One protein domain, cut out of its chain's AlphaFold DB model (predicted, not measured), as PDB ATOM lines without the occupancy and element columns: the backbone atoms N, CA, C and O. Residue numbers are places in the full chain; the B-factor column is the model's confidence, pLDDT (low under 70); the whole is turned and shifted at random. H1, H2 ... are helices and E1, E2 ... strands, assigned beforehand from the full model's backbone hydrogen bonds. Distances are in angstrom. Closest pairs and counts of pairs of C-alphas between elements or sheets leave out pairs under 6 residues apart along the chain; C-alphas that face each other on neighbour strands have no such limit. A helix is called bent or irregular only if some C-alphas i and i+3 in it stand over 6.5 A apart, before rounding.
ATOM      1  N   PHE A   3     177.288 232.522 164.706       93.38
ATOM      2  CA  PHE A   3     176.539 233.741 164.408       93.38
ATOM      3  C   PHE A   3     175.603 234.067 165.559       93.38
ATOM      4  O   PHE A   3     175.013 233.167 166.153       93.38
ATOM      5  N   TYR A   4     175.449 235.355 165.828       92.38
ATOM      6  CA  TYR A   4     174.621 235.891 166.895       92.38
ATOM      7  C   TYR A   4     173.674 236.940 166.328       92.38
ATOM      8  O   TYR A   4     174.121 237.849 165.627       92.38
ATOM      9  N   ALA A   5     172.384 236.828 166.637       92.44
ATOM     10  CA  ALA A   5     171.401 237.849 166.303       92.44
ATOM     11  C   ALA A   5     171.348 238.893 167.427       92.44
ATOM     12  O   ALA A   5     171.088 238.558 168.587       92.44
ATOM     13  N   VAL A   6     171.604 240.156 167.084       90.56
ATOM     14  CA  VAL A   6     171.722 241.269 168.035       90.56
ATOM     15  C   VAL A   6     170.877 242.463 167.603       90.56
ATOM     16  O   VAL A   6     170.623 242.695 166.420       90.56
ATOM     17  N   GLN A   7     170.425 243.250 168.576       86.75
ATOM     18  CA  GLN A   7     169.577 244.410 168.317       86.75
ATOM     19  C   GLN A   7     170.384 245.534 167.641       86.75
ATOM     20  O   GLN A   7     171.395 245.992 168.179       86.75
ATOM     21  N   ARG A   8     169.919 246.024 166.481       73.31
ATOM     22  CA  ARG A   8     170.640 246.997 165.630       73.31
ATOM     23  C   ARG A   8     171.091 248.269 166.366       73.31
ATOM     24  O   ARG A   8     172.133 248.834 166.045       73.31
ATOM     25  N   ALA A   9     170.320 248.717 167.357       63.09
ATOM     26  CA  ALA A   9     170.545 249.978 168.066       63.09
ATOM     27  C   ALA A   9     171.424 249.876 169.330       63.09
ATOM     28  O   ALA A   9     171.735 250.915 169.910       63.09
ATOM     29  N   ARG A  10     171.799 248.673 169.795       57.47
ATOM     30  CA  ARG A  10     172.360 248.500 171.154       57.47
ATOM     31  C   ARG A  10     173.795 247.973 171.243       57.47
ATOM     32  O   ARG A  10     174.361 247.951 172.330       57.47
ATOM     33  N   GLY A  11     174.433 247.678 170.111       52.12
ATOM     34  CA  GLY A  11     175.839 247.262 170.079       52.12
ATOM     35  C   GLY A  11     176.097 245.883 170.720       52.12
ATOM     36  O   GLY A  11     175.176 245.238 171.211       52.12
ATOM     37  N   PRO A  12     177.350 245.400 170.706       52.59
ATOM     38  CA  PRO A  12     177.712 244.017 171.056       52.59
ATOM     39  C   PRO A  12     177.724 243.697 172.569       52.59
ATOM     40  O   PRO A  12     178.257 242.664 172.960       52.59
ATOM     41  N   ALA A  13     177.202 244.581 173.429       53.19
ATOM     42  CA  ALA A  13     177.322 244.473 174.891       53.19
ATOM     43  C   ALA A  13     176.121 243.801 175.593       53.19
ATOM     44  O   ALA A  13     176.209 243.522 176.787       53.19
ATOM     45  N   GLU A  14     175.015 243.550 174.888       61.75
ATOM     46  CA  GLU A  14     173.872 242.781 175.408       61.75
ATOM     47  C   GLU A  14     173.960 241.306 174.979       61.75
ATOM     48  O   GLU A  14     174.555 240.979 173.949       61.75
ATOM     49  N   GLU A  15     173.367 240.408 175.776       67.44
ATOM     50  CA  GLU A  15     173.297 238.983 175.444       67.44
ATOM     51  C   GLU A  15     172.584 238.772 174.094       67.44
ATOM     52  O   GLU A  15     171.541 239.383 173.836       67.44
ATOM     53  N   PRO A  16     173.126 237.915 173.214       78.19
ATOM     54  CA  PRO A  16     172.520 237.643 171.921       78.19
ATOM     55  C   PRO A  16     171.155 236.972 172.095       78.19
ATOM     56  O   PRO A  16     171.004 236.049 172.893       78.19
ATOM     57  N   LEU A  17     170.168 237.409 171.311       83.44
ATOM     58  CA  LEU A  17     168.799 236.880 171.385       83.44
ATOM     59  C   LEU A  17     168.721 235.434 170.895       83.44
ATOM     60  O   LEU A  17     167.911 234.640 171.365       83.44
ATOM     61  N   GLU A  18     169.562 235.110 169.920       90.19
ATOM     62  CA  GLU A  18     169.662 233.792 169.324       90.19
ATOM     63  C   GLU A  18     171.077 233.603 168.775       90.19
ATOM     64  O   GLU A  18     171.770 234.572 168.437       90.19
ATOM     65  N   SER A  19     171.504 232.351 168.642       92.94
ATOM     66  CA  SER A  19     172.766 232.035 167.991       92.94
ATOM     67  C   SER A  19     172.714 230.729 167.216       92.94
ATOM     68  O   SER A  19     171.950 229.833 167.575       92.94
ATOM     69  N   ILE A  20     173.569 230.608 166.203       94.62
ATOM     70  CA  ILE A  20     173.742 229.376 165.435       94.62
ATOM     71  C   ILE A  20     175.220 229.035 165.245       94.62
ATOM     72  O   ILE A  20     176.051 229.886 164.911       94.62
ATOM     73  N   ASP A  21     175.548 227.767 165.471       93.38
ATOM     74  CA  ASP A  21     176.899 227.237 165.331       93.38
ATOM     75  C   ASP A  21     177.240 226.898 163.881       93.38
ATOM     76  O   ASP A  21     176.394 226.441 163.118       93.38
ATOM     77  N   ARG A  22     178.523 227.064 163.530       91.75
ATOM     78  CA  ARG A  22     179.086 226.684 162.220       91.75
ATOM     79  C   ARG A  22     178.315 227.239 161.002       91.75
ATOM     80  O   ARG A  22     178.139 226.526 160.016       91.75
ATOM     81  N   PRO A  23     177.919 228.526 161.001       94.12
ATOM     82  CA  PRO A  23     177.109 229.098 159.924       94.12
ATOM     83  C   PRO A  23     177.803 229.033 158.557       94.12
ATOM     84  O   PRO A  23     177.157 228.804 157.540       94.12
ATOM     85  N   TRP A  24     179.128 229.183 158.521       94.62
ATOM     86  CA  TRP A  24     179.903 229.102 157.282       94.62
ATOM     87  C   TRP A  24     179.967 227.691 156.702       94.62
ATOM     88  O   TRP A  24     179.939 227.546 155.482       94.62
ATOM     89  N   ASP A  25     179.990 226.662 157.553       94.19
ATOM     90  CA  ASP A  25     179.936 225.271 157.098       94.19
ATOM     91  C   ASP A  25     178.567 224.994 156.467       94.19
ATOM     92  O   ASP A  25     178.495 224.440 155.373       94.19
ATOM     93  N   SER A  26     177.488 225.469 157.099       95.94
ATOM     94  CA  SER A  26     176.134 225.384 156.545       95.94
ATOM     95  C   SER A  26     175.994 226.149 155.225       95.94
ATOM     96  O   SER A  26     175.377 225.647 154.294       95.94
ATOM     97  N   LEU A  27     176.608 227.328 155.071       96.94
ATOM     98  CA  LEU A  27     176.621 228.034 153.781       96.94
ATOM     99  C   LEU A  27     177.399 227.270 152.701       96.94
ATOM    100  O   LEU A  27     176.958 227.208 151.552       96.94
ATOM    101  N   ALA A  28     178.532 226.659 153.050       96.62
ATOM    102  CA  ALA A  28     179.297 225.839 152.116       96.62
ATOM    103  C   ALA A  28     178.524 224.567 151.704       96.62
ATOM    104  O   ALA A  28     178.547 224.175 150.539       96.62
ATOM    105  N   GLN A  29     177.772 223.972 152.633       96.25
ATOM    106  CA  GLN A  29     176.832 222.886 152.351       96.25
ATOM    107  C   GLN A  29     175.692 223.340 151.430       96.25
ATOM    108  O   GLN A  29     175.384 222.645 150.465       96.25
ATOM    109  N   ALA A  30     175.107 224.521 151.663       97.75
ATOM    110  CA  ALA A  30     174.077 225.081 150.788       97.75
ATOM    111  C   ALA A  30     174.589 225.292 149.359       97.75
ATOM    112  O   ALA A  30     173.891 224.957 148.406       97.75
ATOM    113  N   ARG A  31     175.812 225.819 149.203       98.00
ATOM    114  CA  ARG A  31     176.476 225.955 147.898       98.00
ATOM    115  C   ARG A  31     176.563 224.606 147.186       98.00
ATOM    116  O   ARG A  31     176.181 224.513 146.022       98.00
ATOM    117  N   ASP A  32     177.070 223.585 147.869       96.75
ATOM    118  CA  ASP A  32     177.251 222.255 147.284       96.75
ATOM    119  C   ASP A  32     175.910 221.641 146.877       96.75
ATOM    120  O   ASP A  32     175.766 221.183 145.746       96.75
ATOM    121  N   LEU A  33     174.901 221.708 147.746       96.00
ATOM    122  CA  LEU A  33     173.557 221.222 147.438       96.00
ATOM    123  C   LEU A  33     172.935 221.970 146.249       96.00
ATOM    124  O   LEU A  33     172.414 221.337 145.334       96.00
ATOM    125  N   TRP A  34     173.053 223.301 146.195       97.75
ATOM    126  CA  TRP A  34     172.597 224.072 145.037       97.75
ATOM    127  C   TRP A  34     173.343 223.703 143.756       97.75
ATOM    128  O   TRP A  34     172.724 223.684 142.699       97.75
ATOM    129  N   SER A  35     174.627 223.338 143.818       96.69
ATOM    130  CA  SER A  35     175.400 222.958 142.623       96.69
ATOM    131  C   SER A  35     174.862 221.712 141.903       96.69
ATOM    132  O   SER A  35     175.200 221.475 140.744       96.69
ATOM    133  N   LEU A  36     174.000 220.928 142.560       94.25
ATOM    134  CA  LEU A  36     173.307 219.796 141.945       94.25
ATOM    135  C   LEU A  36     172.166 220.222 141.010       94.25
ATOM    136  O   LEU A  36     171.787 219.453 140.126       94.25
ATOM    137  N   VAL A  37     171.597 221.415 141.212       96.44
ATOM    138  CA  VAL A  37     170.321 221.822 140.592       96.44
ATOM    139  C   VAL A  37     170.329 223.230 139.981       96.44
ATOM    140  O   VAL A  37     169.585 223.481 139.040       96.44
ATOM    141  N   ASP A  38     171.170 224.142 140.471       97.31
ATOM    142  CA  ASP A  38     171.353 225.510 139.973       97.31
ATOM    143  C   ASP A  38     172.794 225.988 140.256       97.31
ATOM    144  O   ASP A  38     173.114 226.536 141.318       97.31
ATOM    145  N   GLU A  39     173.684 225.803 139.275       96.88
ATOM    146  CA  GLU A  39     175.087 226.233 139.368       96.88
ATOM    147  C   GLU A  39     175.239 227.751 139.547       96.88
ATOM    148  O   GLU A  39     176.172 228.211 140.212       96.88
ATOM    149  N   ARG A  40     174.322 228.554 138.987       97.88
ATOM    150  CA  ARG A  40     174.378 230.018 139.103       97.88
ATOM    151  C   ARG A  40     174.140 230.434 140.549       97.88
ATOM    152  O   ARG A  40     174.880 231.267 141.073       97.88
ATOM    153  N   ARG A  41     173.134 229.848 141.198       98.00
ATOM    154  CA  ARG A  41     172.823 230.127 142.603       98.00
ATOM    155  C   ARG A  41     173.931 229.637 143.536       98.00
ATOM    156  O   ARG A  41     174.328 230.373 144.436       98.00
ATOM    157  N   ALA A  42     174.511 228.466 143.266       98.06
ATOM    158  CA  ALA A  42     175.700 228.000 143.981       98.06
ATOM    159  C   ALA A  42     176.866 229.003 143.874       98.06
ATOM    160  O   ALA A  42     177.487 229.353 144.879       98.06
ATOM    161  N   ALA A  43     177.131 229.536 142.677       98.19
ATOM    162  CA  ALA A  43     178.167 230.546 142.473       98.19
ATOM    163  C   ALA A  43     177.875 231.866 143.213       98.19
ATOM    164  O   ALA A  43     178.799 232.533 143.681       98.19
ATOM    165  N   GLU A  44     176.607 232.260 143.341       98.38
ATOM    166  CA  GLU A  44     176.199 233.427 144.131       98.38
ATOM    167  C   GLU A  44     176.462 233.234 145.627       98.38
ATOM    168  O   GLU A  44     177.051 234.118 146.250       98.38
ATOM    169  N   ILE A  45     176.139 232.060 146.175       98.12
ATOM    170  CA  ILE A  45     176.446 231.709 147.570       98.12
ATOM    171  C   ILE A  45     177.959 231.720 147.806       98.12
ATOM    172  O   ILE A  45     178.435 232.309 148.773       98.12
ATOM    173  N   GLU A  46     178.741 231.136 146.899       97.50
ATOM    174  CA  GLU A  46     180.204 231.139 146.985       97.50
ATOM    175  C   GLU A  46     180.784 232.566 146.982       97.50
ATOM    176  O   GLU A  46     181.713 232.868 147.734       97.50
ATOM    177  N   ARG A  47     180.230 233.471 146.164       97.44
ATOM    178  CA  ARG A  47     180.625 234.890 146.170       97.44
ATOM    179  C   ARG A  47     180.293 235.565 147.496       97.44
ATOM    180  O   ARG A  47     181.128 236.316 147.997       97.44
ATOM    181  N   PHE A  48     179.122 235.283 148.066       97.06
ATOM    182  CA  PHE A  48     178.744 235.784 149.386       97.06
ATOM    183  C   PHE A  48     179.721 235.295 150.466       97.06
ATOM    184  O   PHE A  48     180.274 236.110 151.204       97.06
ATOM    185  N   ILE A  49     180.014 233.987 150.507       95.25
ATOM    186  CA  ILE A  49     180.970 233.386 151.454       95.25
ATOM    187  C   ILE A  49     182.345 234.042 151.329       95.25
ATOM    188  O   ILE A  49     182.927 234.434 152.334       95.25
ATOM    189  N   LYS A  50     182.871 234.204 150.111       94.19
ATOM    190  CA  LYS A  50     184.184 234.833 149.896       94.19
ATOM    191  C   LYS A  50     184.226 236.287 150.351       94.19
ATOM    192  O   LYS A  50     185.252 236.731 150.853       94.19
ATOM    193  N   ARG A  51     183.139 237.029 150.144       93.75
ATOM    194  CA  ARG A  51     183.059 238.452 150.480       93.75
ATOM    195  C   ARG A  51     182.949 238.675 151.985       93.75
ATOM    196  O   ARG A  51     183.682 239.496 152.523       93.75
ATOM    197  N   GLU A  52     182.055 237.950 152.651       91.88
ATOM    198  CA  GLU A  52     181.759 238.167 154.071       91.88
ATOM    199  C   GLU A  52     182.612 237.278 154.992       91.88
ATOM    200  O   GLU A  52     182.999 237.703 156.073       91.88
ATOM    201  N   GLY A  53     182.957 236.059 154.568       84.56
ATOM    202  CA  GLY A  53     183.738 235.096 155.355       84.56
ATOM    203  C   GLY A  53     185.252 235.326 155.333       84.56
ATOM    204  O   GLY A  53     185.965 234.729 156.133       84.56
ATOM    205  N   ALA A  54     185.756 236.189 154.442       81.81
ATOM    206  CA  ALA A  54     187.158 236.618 154.448       81.81
ATOM    207  C   ALA A  54     187.463 237.684 155.518       81.81
ATOM    208  O   ALA A  54     188.631 238.010 155.737       81.81
ATOM    209  N   MET A  55     186.433 238.239 156.163       78.69
ATOM    210  CA  MET A  55     186.589 239.188 157.265       78.69
ATOM    211  C   MET A  55     187.035 238.468 158.542       78.69
ATOM    212  O   MET A  55     186.788 237.270 158.716       78.69
ATOM    213  N   LEU A  56     187.676 239.190 159.468       71.19
ATOM    214  CA  LEU A  56     187.950 238.619 160.785       71.19
ATOM    215  C   LEU A  56     186.620 238.289 161.492       71.19
ATOM    216  O   LEU A  56     185.637 239.006 161.302       71.19
ATOM    217  N   PRO A  57     186.559 237.262 162.362       72.56
ATOM    218  CA  PRO A  57     185.321 236.923 163.068       72.56
ATOM    219  C   PRO A  57     184.702 238.094 163.851       72.56
ATOM    220  O   PRO A  57     183.491 238.182 163.976       72.56
ATOM    221  N   SER A  58     185.497 239.039 164.349       68.75
ATOM    222  CA  SER A  58     184.983 240.238 165.027       68.75
ATOM    223  C   SER A  58     184.414 241.310 164.084       68.75
ATOM    224  O   SER A  58     183.873 242.305 164.554       68.75
ATOM    225  N   GLU A  59     184.574 241.147 162.770       77.69
ATOM    226  CA  GLU A  59     184.243 242.146 161.746       77.69
ATOM    227  C   GLU A  59     183.029 241.759 160.894       77.69
ATOM    228  O   GLU A  59     182.441 242.622 160.241       77.69
ATOM    229  N   VAL A  60     182.613 240.487 160.910       86.06
ATOM    230  CA  VAL A  60     181.421 240.065 160.168       86.06
ATOM    231  C   VAL A  60     180.196 240.703 160.805       86.06
ATOM    232  O   VAL A  60     179.835 240.411 161.947       86.06
ATOM    233  N   LYS A  61     179.524 241.536 160.014       91.44
ATOM    234  CA  LYS A  61     178.216 242.100 160.321       91.44
ATOM    235  C   LYS A  61     177.315 241.984 159.096       91.44
ATOM    236  O   LYS A  61     177.568 242.612 158.062       91.44
ATOM    237  N   LEU A  62     176.260 241.188 159.227       93.50
ATOM    238  CA  LEU A  62     175.184 241.054 158.257       93.50
ATOM    239  C   LEU A  62     174.043 241.981 158.682       93.50
ATOM    240  O   LEU A  62     173.342 241.722 159.661       93.50
ATOM    241  N   ASP A  63     173.911 243.092 157.968       92.69
ATOM    242  CA  ASP A  63     172.784 244.013 158.093       92.69
ATOM    243  C   ASP A  63     171.570 243.512 157.294       92.69
ATOM    244  O   ASP A  63     171.603 242.446 156.675       92.69
ATOM    245  N   ARG A  64     170.488 244.301 157.274       92.88
ATOM    246  CA  ARG A  64     169.252 243.945 156.569       92.88
ATOM    247  C   ARG A  64     169.482 243.539 155.114       92.88
ATOM    248  O   ARG A  64     168.942 242.524 154.692       92.88
ATOM    249  N   ALA A  65     170.267 244.311 154.365       95.50
ATOM    250  CA  ALA A  65     170.461 244.073 152.938       95.50
ATOM    251  C   ALA A  65     171.217 242.761 152.696       95.50
ATOM    252  O   ALA A  65     170.843 241.979 151.822       95.50
ATOM    253  N   LYS A  66     172.239 242.487 153.513       96.38
ATOM    254  CA  LYS A  66     172.982 241.222 153.457       96.38
ATOM    255  C   LYS A  66     172.122 240.031 153.874       96.38
ATOM    256  O   LYS A  66     172.240 238.969 153.272       96.38
ATOM    257  N   LEU A  67     171.260 240.201 154.880       96.94
ATOM    258  CA  LEU A  67     170.300 239.176 155.301       96.94
ATOM    259  C   LEU A  67     169.271 238.885 154.202       96.94
ATOM    260  O   LEU A  67     169.004 237.719 153.924       96.94
ATOM    261  N   ASP A  68     168.732 239.918 153.550       97.44
ATOM    262  CA  ASP A  68     167.812 239.769 152.420       97.44
ATOM    263  C   ASP A  68     168.483 239.012 151.255       97.44
ATOM    264  O   ASP A  68     167.891 238.072 150.719       97.44
ATOM    265  N   GLU A  69     169.731 239.362 150.910       97.94
ATOM    266  CA  GLU A  69     170.528 238.675 149.881       97.94
ATOM    267  C   GLU A  69     170.701 237.188 150.210       97.94
ATOM    268  O   GLU A  69     170.306 236.330 149.417       97.94
ATOM    269  N   ILE A  70     171.262 236.859 151.380       97.75
ATOM    270  CA  ILE A  70     171.593 235.466 151.692       97.75
ATOM    271  C   ILE A  70     170.349 234.606 151.911       97.75
ATOM    272  O   ILE A  70     170.320 233.468 151.455       97.75
ATOM    273  N   VAL A  71     169.291 235.137 152.534       97.56
ATOM    274  CA  VAL A  71     168.025 234.402 152.664       97.56
ATOM    275  C   VAL A  71     167.442 234.119 151.280       97.56
ATOM    276  O   VAL A  71     167.051 232.988 151.010       97.56
ATOM    277  N   GLY A  72     167.455 235.098 150.371       97.62
ATOM    278  CA  GLY A  72     166.990 234.899 148.997       97.62
ATOM    279  C   GLY A  72     167.766 233.815 148.238       97.62
ATOM    280  O   GLY A  72     167.179 233.085 147.441       97.62
ATOM    281  N   LEU A  73     169.067 233.669 148.508       98.06
ATOM    282  CA  LEU A  73     169.899 232.617 147.915       98.06
ATOM    283  C   LEU A  73     169.623 231.224 148.498       98.06
ATOM    284  O   LEU A  73     169.736 230.231 147.779       98.06
ATOM    285  N   LEU A  74     169.276 231.127 149.781       97.56
ATOM    286  CA  LEU A  74     169.001 229.847 150.445       97.56
ATOM    287  C   LEU A  74     167.570 229.342 150.199       97.56
ATOM    288  O   LEU A  74     167.313 228.139 150.244       97.56
ATOM    289  N   ASP A  75     166.645 230.251 149.904       95.62
ATOM    290  CA  ASP A  75     165.229 229.945 149.747       95.62
ATOM    291  C   ASP A  75     164.940 228.967 148.596       95.62
ATOM    292  O   ASP A  75     165.383 229.134 147.458       95.62
ATOM    293  N   GLY A  76     164.128 227.947 148.893       95.19
ATOM    294  CA  GLY A  76     163.673 226.956 147.916       95.19
ATOM    295  C   GLY A  76     164.641 225.799 147.656       95.19
ATOM    296  O   GLY A  76     164.416 225.053 146.709       95.19
ATOM    297  N   LEU A  77     165.686 225.624 148.474       95.00
ATOM    298  CA  LEU A  77     166.647 224.531 148.293       95.00
ATOM    299  C   LEU A  77     166.008 223.138 148.423       95.00
ATOM    300  O   LEU A  77     166.166 222.313 147.531       95.00
ATOM    301  N   GLU A  78     165.267 222.883 149.505       93.25
ATOM    302  CA  GLU A  78     164.616 221.587 149.763       93.25
ATOM    303  C   GLU A  78     163.743 221.102 148.588       93.25
ATOM    304  O   GLU A  78     164.013 220.020 148.065       93.25
ATOM    305  N   PRO A  79     162.758 221.877 148.083       94.06
ATOM    306  CA  PRO A  79     161.960 221.427 146.945       94.06
ATOM    307  C   PRO A  79     162.776 221.287 145.652       94.06
ATOM    308  O   PRO A  79     162.443 220.447 144.818       94.06
ATOM    309  N   ALA A  80     163.850 222.064 145.466       94.44
ATOM    310  CA  ALA A  80     164.715 221.935 144.291       94.44
ATOM    311  C   ALA A  80     165.499 220.609 144.287       94.44
ATOM    312  O   ALA A  80     165.748 220.049 143.220       94.44
ATOM    313  N   LEU A  81     165.839 220.079 145.465       92.75
ATOM    314  CA  LEU A  81     166.564 218.817 145.624       92.75
ATOM    315  C   LEU A  81     165.704 217.564 145.418       92.75
ATOM    316  O   LEU A  81     166.264 216.473 145.396       92.75
ATOM    317  N   GLY A  82     164.386 217.670 145.227       89.75
ATOM    318  CA  GLY A  82     163.472 216.514 145.237       89.75
ATOM    319  C   GLY A  82     163.753 215.395 144.217       89.75
ATOM    320  O   GLY A  82     163.234 214.297 144.373       89.75
ATOM    321  N   ASN A  83     164.576 215.638 143.188       89.31
ATOM    322  CA  ASN A  83     165.027 214.604 142.237       89.31
ATOM    323  C   ASN A  83     166.407 214.007 142.572       89.31
ATOM    324  O   ASN A  83     166.844 213.064 141.917       89.31
ATOM    325  N   TRP A  84     167.113 214.587 143.541       91.00
ATOM    326  CA  TRP A  84     168.458 214.197 143.969       91.00
ATOM    327  C   TRP A  84     168.477 213.455 145.297       91.00
ATOM    328  O   TRP A  84     169.429 212.723 145.552       91.00
ATOM    329  N   ILE A  85     167.457 213.649 146.130       90.06
ATOM    330  CA  ILE A  85     167.288 212.926 147.386       90.06
ATOM    331  C   ILE A  85     165.979 212.142 147.367       90.06
ATOM    332  O   ILE A  85     164.983 212.607 146.813       90.06
ATOM    333  N   ASP A  86     165.985 210.937 147.933       89.44
ATOM    334  CA  ASP A  86     164.764 210.145 148.090       89.44
ATOM    335  C   ASP A  86     163.877 210.668 149.240       89.44
ATOM    336  O   ASP A  86     164.170 211.679 149.880       89.44
ATOM    337  N   ALA A  87     162.771 209.972 149.515       86.56
ATOM    338  CA  ALA A  87     161.845 210.338 150.590       86.56
ATOM    339  C   ALA A  87     162.470 210.279 152.000       86.56
ATOM    340  O   ALA A  87     161.900 210.833 152.938       86.56
ATOM    341  N   GLU A  88     163.615 209.611 152.156       85.38
ATOM    342  CA  GLU A  88     164.393 209.546 153.394       85.38
ATOM    343  C   GLU A  88     165.571 210.541 153.384       85.38
ATOM    344  O   GLU A  88     166.394 210.527 154.298       85.38
ATOM    345  N   GLY A  89     165.671 211.402 152.364       83.81
ATOM    346  CA  GLY A  89     166.734 212.397 152.228       83.81
ATOM    347  C   GLY A  89     168.063 211.832 151.712       83.81
ATOM    348  O   GLY A  89     169.092 212.506 151.799       83.81
ATOM    349  N   LYS A  90     168.075 210.604 151.178       88.62
ATOM    350  CA  LYS A  90     169.312 209.936 150.758       88.62
ATOM    351  C   LYS A  90     169.718 210.285 149.340       88.62
ATOM    352  O   LYS A  90     168.895 210.271 148.428       88.62
ATOM    353  N   LEU A  91     171.021 210.466 149.143       88.69
ATOM    354  CA  LEU A  91     171.623 210.504 147.809       88.69
ATOM    355  C   LEU A  91     171.646 209.109 147.152       88.69
ATOM    356  O   LEU A  91     171.725 208.098 147.861       88.69
ATOM    357  N   PRO A  92     171.682 209.030 145.806       88.94
ATOM    358  CA  PRO A  92     171.805 207.768 145.084       88.94
ATOM    359  C   PRO A  92     173.108 207.050 145.451       88.94
ATOM    360  O   PRO A  92     174.207 207.571 145.238       88.94
ATOM    361  N   VAL A  93     172.984 205.844 146.013       86.38
ATOM    362  CA  VAL A  93     174.115 205.066 146.550       86.38
ATOM    363  C   VAL A  93     175.175 204.783 145.481       86.38
ATOM    364  O   VAL A  93     176.371 204.832 145.758       86.38
ATOM    365  N   ASP A  94     174.736 204.532 144.251       87.88
ATOM    366  CA  ASP A  94     175.565 204.258 143.077       87.88
ATOM    367  C   ASP A  94     176.388 205.467 142.604       87.88
ATOM    368  O   ASP A  94     177.364 205.296 141.875       87.88
ATOM    369  N   GLN A  95     176.046 206.681 143.047       88.44
ATOM    370  CA  GLN A  95     176.708 207.924 142.639       88.44
ATOM    371  C   GLN A  95     177.559 208.557 143.749       88.44
ATOM    372  O   GLN A  95     178.216 209.572 143.513       88.44
ATOM    373  N   LEU A  96     177.591 207.975 144.955       86.81
ATOM    374  CA  LEU A  96     178.210 208.594 146.136       86.81
ATOM    375  C   LEU A  96     179.690 208.937 145.965       86.81
ATOM    376  O   LEU A  96     180.144 209.937 146.517       86.81
ATOM    377  N   ASP A  97     180.456 208.131 145.231       86.75
ATOM    378  CA  ASP A  97     181.890 208.379 145.040       86.75
ATOM    379  C   ASP A  97     182.158 209.552 144.087       86.75
ATOM    380  O   ASP A  97     183.078 210.337 144.320       86.75
ATOM    381  N   GLU A  98     181.334 209.728 143.052       88.44
ATOM    382  CA  GLU A  98     181.414 210.900 142.174       88.44
ATOM    383  C   GLU A  98     180.871 212.152 142.869       88.44
ATOM    384  O   GLU A  98     181.477 213.225 142.799       88.44
ATOM    385  N   LEU A  99     179.776 212.015 143.621       89.81
ATOM    386  CA  LEU A  99     179.220 213.104 144.423       89.81
ATOM    387  C   LEU A  99     180.196 213.560 145.513       89.81
ATOM    388  O   LEU A  99     180.333 214.758 145.725       89.81
ATOM    389  N   ALA A 100     180.959 212.655 146.131       86.75
ATOM    390  CA  ALA A 100     181.968 213.017 147.129       86.75
ATOM    391  C   ALA A 100     183.061 213.951 146.587       86.75
ATOM    392  O   ALA A 100     183.596 214.766 147.338       86.75
ATOM    393  N   LYS A 101     183.381 213.865 145.290       88.19
ATOM    394  CA  LYS A 101     184.344 214.765 144.635       88.19
ATOM    395  C   LYS A 101     183.739 216.137 144.339       88.19
ATOM    396  O   LYS A 101     184.453 217.134 144.349       88.19
ATOM    397  N   ARG A 102     182.436 216.173 144.043       89.19
ATOM    398  CA  ARG A 102     181.696 217.384 143.656       89.19
ATOM    399  C   ARG A 102     181.167 218.174 144.851       89.19
ATOM    400  O   ARG A 102     181.010 219.381 144.734       89.19
ATOM    401  N   LEU A 103     180.909 217.496 145.968       91.25
ATOM    402  CA  LEU A 103     180.254 218.028 147.166       91.25
ATOM    403  C   LEU A 103     181.201 217.961 148.383       91.25
ATOM    404  O   LEU A 103     180.937 217.227 149.345       91.25
ATOM    405  N   PRO A 104     182.351 218.661 148.347       88.62
ATOM    406  CA  PRO A 104     183.390 218.543 149.369       88.62
ATOM    407  C   PRO A 104     182.918 218.937 150.778       88.62
ATOM    408  O   PRO A 104     183.450 218.423 151.763       88.62
ATOM    409  N   SER A 105     181.917 219.811 150.902       89.31
ATOM    410  CA  SER A 105     181.385 220.286 152.184       89.31
ATOM    411  C   SER A 105     180.393 219.319 152.835       89.31
ATOM    412  O   SER A 105     180.156 219.420 154.037       89.31
ATOM    413  N   LEU A 106     179.859 218.344 152.089       85.19
ATOM    414  CA  LEU A 106     179.010 217.278 152.642       85.19
ATOM    415  C   LEU A 106     179.834 216.156 153.284       85.19
ATOM    416  O   LEU A 106     179.285 215.293 153.960       85.19
ATOM    417  N   ASN A 107     181.158 216.157 153.093       74.44
ATOM    418  CA  ASN A 107     182.079 215.222 153.738       74.44
ATOM    419  C   ASN A 107     181.707 213.733 153.538       74.44
ATOM    420  O   ASN A 107     181.978 212.875 154.383       74.44
ATOM    421  N   LEU A 108     181.152 213.421 152.363       73.88
ATOM    422  CA  LEU A 108     180.701 212.086 151.948       73.88
ATOM    423  C   LEU A 108     181.787 211.007 152.054       73.88
ATOM    424  O   LEU A 108     181.468 209.824 152.103       73.88
ATOM    425  N   ALA A 109     183.065 211.394 152.071       62.69
ATOM    426  CA  ALA A 109     184.205 210.488 152.195       62.69
ATOM    427  C   ALA A 109     184.557 210.103 153.648       62.69
ATOM    428  O   ALA A 109     185.236 209.098 153.849       62.69
ATOM    429  N   ARG A 110     184.142 210.883 154.662       58.75
ATOM    430  CA  ARG A 110     184.419 210.580 156.086       58.75
ATOM    431  C   ARG A 110     183.230 209.975 156.824       58.75
ATOM    432  O   ARG A 110     183.438 209.406 157.896       58.75
ATOM    433  N   SER A 111     182.017 210.084 156.290       60.72
ATOM    434  CA  SER A 111     180.859 209.372 156.836       60.72
ATOM    435  C   SER A 111     181.119 207.862 156.781       60.72
ATOM    436  O   SER A 111     181.630 207.345 155.782       60.72
ATOM    437  N   ARG A 112     180.824 207.134 157.870       61.16
ATOM    438  CA  ARG A 112     180.964 205.666 157.891       61.16
ATOM    439  C   ARG A 112     180.071 205.086 156.794       61.16
ATOM    440  O   ARG A 112     179.045 205.673 156.482       61.16
ATOM    441  N   GLY A 113     180.452 203.953 156.199       62.47
ATOM    442  CA  GLY A 113     179.851 203.456 154.948       62.47
ATOM    443  C   GLY A 113     178.314 203.451 154.892       62.47
ATOM    444  O   GLY A 113     177.758 203.735 153.839       62.47
ATOM    445  N   ILE A 114     177.642 203.203 156.021       63.88
ATOM    446  CA  ILE A 114     176.174 203.204 156.138       63.88
ATOM    447  C   ILE A 114     175.540 204.606 156.238       63.88
ATOM    448  O   ILE A 114     174.381 204.764 155.871       63.88
ATOM    449  N   ASP A 115     176.298 205.613 156.676       76.31
ATOM    450  CA  ASP A 115     175.833 206.988 156.908       76.31
ATOM    451  C   ASP A 115     176.065 207.886 155.681       76.31
ATOM    452  O   ASP A 115     175.453 208.942 155.548       76.31
ATOM    453  N   ARG A 116     176.935 207.469 154.744       77.50
ATOM    454  CA  ARG A 116     177.263 208.240 153.527       77.50
ATOM    455  C   ARG A 116     176.029 208.711 152.740       77.50
ATOM    456  O   ARG A 116     176.038 209.870 152.333       77.50
ATOM    457  N   PRO A 117     174.977 207.892 152.526       79.94
ATOM    458  CA  PRO A 117     173.795 208.343 151.793       79.94
ATOM    459  C   PRO A 117     173.043 209.489 152.483       79.94
ATOM    460  O   PRO A 117     172.442 210.304 151.789       79.94
ATOM    461  N   TYR A 118     173.108 209.581 153.817       84.31
ATOM    462  CA  TYR A 118     172.382 210.567 154.624       84.31
ATOM    463  C   TYR A 118     173.087 211.922 154.735       84.31
ATOM    464  O   TYR A 118     172.511 212.870 155.252       84.31
ATOM    465  N   ALA A 119     174.315 212.067 154.229       86.50
ATOM    466  CA  ALA A 119     175.051 213.321 154.388       86.50
ATOM    467  C   ALA A 119     174.355 214.527 153.723       86.50
ATOM    468  O   ALA A 119     174.563 215.662 154.146       86.50
ATOM    469  N   ALA A 120     173.534 214.300 152.688       85.69
ATOM    470  CA  ALA A 120     172.711 215.359 152.104       85.69
ATOM    471  C   ALA A 120     171.548 215.772 153.012       85.69
ATOM    472  O   ALA A 120     171.249 216.959 153.068       85.69
ATOM    473  N   GLU A 121     170.932 214.833 153.734       89.69
ATOM    474  CA  GLU A 121     169.885 215.121 154.720       89.69
ATOM    475  C   GLU A 121     170.455 215.934 155.888       89.69
ATOM    476  O   GLU A 121     169.937 217.008 156.190       89.69
ATOM    477  N   GLU A 122     171.591 215.512 156.450       90.62
ATOM    478  CA  GLU A 122     172.258 216.244 157.533       90.62
ATOM    479  C   GLU A 122     172.645 217.668 157.097       90.62
ATOM    480  O   GLU A 122     172.434 218.643 157.825       90.62
ATOM    481  N   ALA A 123     173.192 217.797 155.883       92.25
ATOM    482  CA  ALA A 123     173.539 219.084 155.293       92.25
ATOM    483  C   ALA A 123     172.296 219.951 155.054       92.25
ATOM    484  O   ALA A 123     172.295 221.130 155.405       92.25
ATOM    485  N   LEU A 124     171.223 219.383 154.500       92.88
ATOM    486  CA  LEU A 124     169.972 220.095 154.268       92.88
ATOM    487  C   LEU A 124     169.373 220.589 155.589       92.88
ATOM    488  O   LEU A 124     169.007 221.758 155.688       92.88
ATOM    489  N   SER A 125     169.354 219.749 156.624       93.44
ATOM    490  CA  SER A 125     168.898 220.113 157.966       93.44
ATOM    491  C   SER A 125     169.690 221.299 158.533       93.44
ATOM    492  O   SER A 125     169.106 222.290 158.983       93.44
ATOM    493  N   ALA A 126     171.023 221.275 158.418       94.25
ATOM    494  CA  ALA A 126     171.875 222.391 158.829       94.25
ATOM    495  C   ALA A 126     171.574 223.688 158.051       94.25
ATOM    496  O   ALA A 126     171.480 224.766 158.646       94.25
ATOM    497  N   VAL A 127     171.357 223.590 156.737       96.38
ATOM    498  CA  VAL A 127     170.986 224.734 155.889       96.38
ATOM    499  C   VAL A 127     169.610 225.291 156.258       96.38
ATOM    500  O   VAL A 127     169.444 226.511 156.323       96.38
ATOM    501  N   LEU A 128     168.624 224.439 156.541       95.44
ATOM    502  CA  LEU A 128     167.279 224.859 156.944       95.44
ATOM    503  C   LEU A 128     167.279 225.542 158.318       95.44
ATOM    504  O   LEU A 128     166.600 226.561 158.499       95.44
ATOM    505  N   MET A 129     168.082 225.046 159.266       96.44
ATOM    506  CA  MET A 129     168.290 225.708 160.558       96.44
ATOM    507  C   MET A 129     168.910 227.098 160.380       96.44
ATOM    508  O   MET A 129     168.384 228.070 160.930       96.44
ATOM    509  N   LEU A 130     169.964 227.221 159.562       97.38
ATOM    510  CA  LEU A 130     170.581 228.512 159.246       97.38
ATOM    511  C   LEU A 130     169.597 229.466 158.566       97.38
ATOM    512  O   LEU A 130     169.473 230.618 158.976       97.38
ATOM    513  N   THR A 131     168.861 228.991 157.566       97.12
ATOM    514  CA  THR A 131     167.871 229.799 156.841       97.12
ATOM    515  C   THR A 131     166.800 230.326 157.792       97.12
ATOM    516  O   THR A 131     166.435 231.500 157.735       97.12
ATOM    517  N   SER A 132     166.328 229.483 158.713       96.69
ATOM    518  CA  SER A 132     165.340 229.861 159.724       96.69
ATOM    519  C   SER A 132     165.877 230.914 160.695       96.69
ATOM    520  O   SER A 132     165.183 231.890 160.976       96.69
ATOM    521  N   PHE A 133     167.116 230.748 161.165       97.06
ATOM    522  CA  PHE A 133     167.807 231.734 162.001       97.06
ATOM    523  C   PHE A 133     167.927 233.093 161.287       97.06
ATOM    524  O   PHE A 133     167.521 234.120 161.827       97.06
ATOM    525  N   LEU A 134     168.411 233.103 160.040       96.94
ATOM    526  CA  LEU A 134     168.609 234.331 159.260       96.94
ATOM    527  C   LEU A 134     167.281 235.031 158.937       96.94
ATOM    528  O   LEU A 134     167.197 236.255 159.032       96.94
ATOM    529  N   ARG A 135     166.227 234.270 158.614       97.06
ATOM    530  CA  ARG A 135     164.870 234.804 158.412       97.06
ATOM    531  C   ARG A 135     164.326 235.457 159.674       97.06
ATOM    532  O   ARG A 135     163.840 236.577 159.593       97.06
ATOM    533  N   ARG A 136     164.454 234.807 160.836       96.06
ATOM    534  CA  ARG A 136     164.028 235.398 162.116       96.06
ATOM    535  C   ARG A 136     164.774 236.694 162.412       96.06
ATOM    536  O   ARG A 136     164.132 237.685 162.747       96.06
ATOM    537  N   ALA A 137     166.097 236.707 162.238       94.81
ATOM    538  CA  ALA A 137     166.900 237.912 162.428       94.81
ATOM    539  C   ALA A 137     166.452 239.043 161.489       94.81
ATOM    540  O   ALA A 137     166.210 240.161 161.938       94.81
ATOM    541  N   ARG A 138     166.258 238.736 160.201       95.25
ATOM    542  CA  ARG A 138     165.748 239.675 159.196       95.25
ATOM    543  C   ARG A 138     164.371 240.219 159.577       95.25
ATOM    544  O   ARG A 138     164.170 241.430 159.569       95.25
ATOM    545  N   ASP A 139     163.423 239.347 159.900       94.38
ATOM    546  CA  ASP A 139     162.026 239.715 160.153       94.38
ATOM    547  C   ASP A 139     161.874 240.532 161.447       94.38
ATOM    548  O   ASP A 139     161.025 241.418 161.517       94.38
ATOM    549  N   ALA A 140     162.747 240.298 162.432       92.31
ATOM    550  CA  ALA A 140     162.835 241.068 163.672       92.31
ATOM    551  C   ALA A 140     163.710 242.340 163.566       92.31
ATOM    552  O   ALA A 140     163.930 243.013 164.572       92.31
ATOM    553  N   ASP A 141     164.208 242.668 162.369       91.06
ATOM    554  CA  ASP A 141     165.113 243.794 162.093       91.06
ATOM    555  C   ASP A 141     166.386 243.818 162.965       91.06
ATOM    556  O   ASP A 141     166.849 244.858 163.440       91.06
ATOM    557  N   LEU A 142     166.962 242.635 163.168       91.94
ATOM    558  CA  LEU A 142     168.217 242.425 163.880       91.94
ATOM    559  C   LEU A 142     169.406 242.469 162.915       91.94
ATOM    560  O   LEU A 142     169.268 242.234 161.713       91.94
ATOM    561  N   ASP A 143     170.586 242.741 163.463       92.00
ATOM    562  CA  ASP A 143     171.847 242.508 162.764       92.00
ATOM    563  C   ASP A 143     172.395 241.137 163.190       92.00
ATOM    564  O   ASP A 143     172.200 240.709 164.331       92.00
ATOM    565  N   VAL A 144     173.102 240.449 162.294       93.12
ATOM    566  CA  VAL A 144     173.828 239.218 162.634       93.12
ATOM    567  C   VAL A 144     175.321 239.498 162.655       93.12
ATOM    568  O   VAL A 144     175.871 240.001 161.680       93.12
ATOM    569  N   ILE A 145     175.985 239.159 163.755       91.31
ATOM    570  CA  ILE A 145     177.439 239.294 163.909       91.31
ATOM    571  C   ILE A 145     178.083 237.927 164.127       91.31
ATOM    572  O   ILE A 145     177.402 236.998 164.565       91.31
ATOM    573  N   SER A 146     179.384 237.790 163.855       87.75
ATOM    574  CA  SER A 146     180.123 236.584 164.252       87.75
ATOM    575  C   SER A 146     180.947 236.751 165.524       87.75
ATOM    576  O   SER A 146     181.316 237.857 165.913       87.75
ATOM    577  N   GLY A 147     181.218 235.617 166.170       78.94
ATOM    578  CA  GLY A 147     182.137 235.476 167.301       78.94
ATOM    579  C   GLY A 147     182.300 234.027 167.736       78.94
ATOM    580  O   GLY A 147     182.137 233.102 166.895       78.94
TER     581      GLY A 147
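Overview. This is residues 3 to 147 of the 147 residues of an uncharacterized protein of Kofleriaceae bacterium (UniProt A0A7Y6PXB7). A small sheet sits at one end of an elongated body of helices, one face covered by residues 126 to 138 of the long helix H6, which runs most of the way to H5 at the far end. H1 crosses H6 steeply, H2 folds back beside H1, and H3 packs on H6. Printed are 145 residues with three named strands and six named helices, in the order E1, E2, H1 to H6, E3, mostly helix; the antiparallel sheet runs E2 E1 E3. The whole is compact, radius of gyration of the C-alphas 16.0 A, spanning 52 by 28 by 27 A.

Arrangement. Look first at E1, residues 3 to 7, which forms a hairpin with E2, residues 18 to 21 (N 3 and O 20, 2.9 A), and neighbours E3, residues 142 to 146 (N 4 and O 145, 2.8 A). H6, residues 116 to 139, is on one face, two layers, helix over sheet, at a height over the sheet of 10.9 A. H1, residues 23 to 35, touches H6's residues 120 to 130 at a steep tilt of 63 degrees; closest C-alphas Ser 26 and Val 127, 5.2 A. H2, residues 39 to 52, forms helical hairpins with H1 (Arg 31 and Ala 42 closest C-alphas, 4.5 A) and H3, residues 64 to 74 (Arg 41 and Leu 73, 6.6 A). H3 touches H6's residues 127 to 138 at a shallow tilt of 27 degrees; closest C-alphas Leu 67 and Arg 138, 6.0 A. H4, residues 77 to 83, touches H1's residues 30 to 34; H5, residues 93 to 102, only just touches H6, with 3 pairs of C-alphas within 8 A. Each O i to N i+4 pair is within hydrogen-bond range in H1, H2 and H3, against 1 of 3 in H4 (O i to N i+3: 3 of 4), 3 of 6 in H5 and 18 of 20 in H6.

Along the chain. Find C-alpha 3 at (176.539, 233.741, 164.408), where E1 begins. From C-alpha 116 at (177.263, 208.240, 153.527) H6 runs 35.6 A; H2 measures 20.1 A, H1 18.4 A. H4, H5 and H6 are irregular: C-alphas 80 and 83 are 7.6 A apart, 94 and 97 7.8 A, 117 and 120 7.1 A.

Size, cuts and confidence. The farthest C-alphas, Arg 10 and Asp 94, are 52.5 A apart. The printed part has no cut; the links H2 to H3 and H5 to H6 are long. Look for pLDDT under 70 at residues 9 to 15, 58 and 109 to 114.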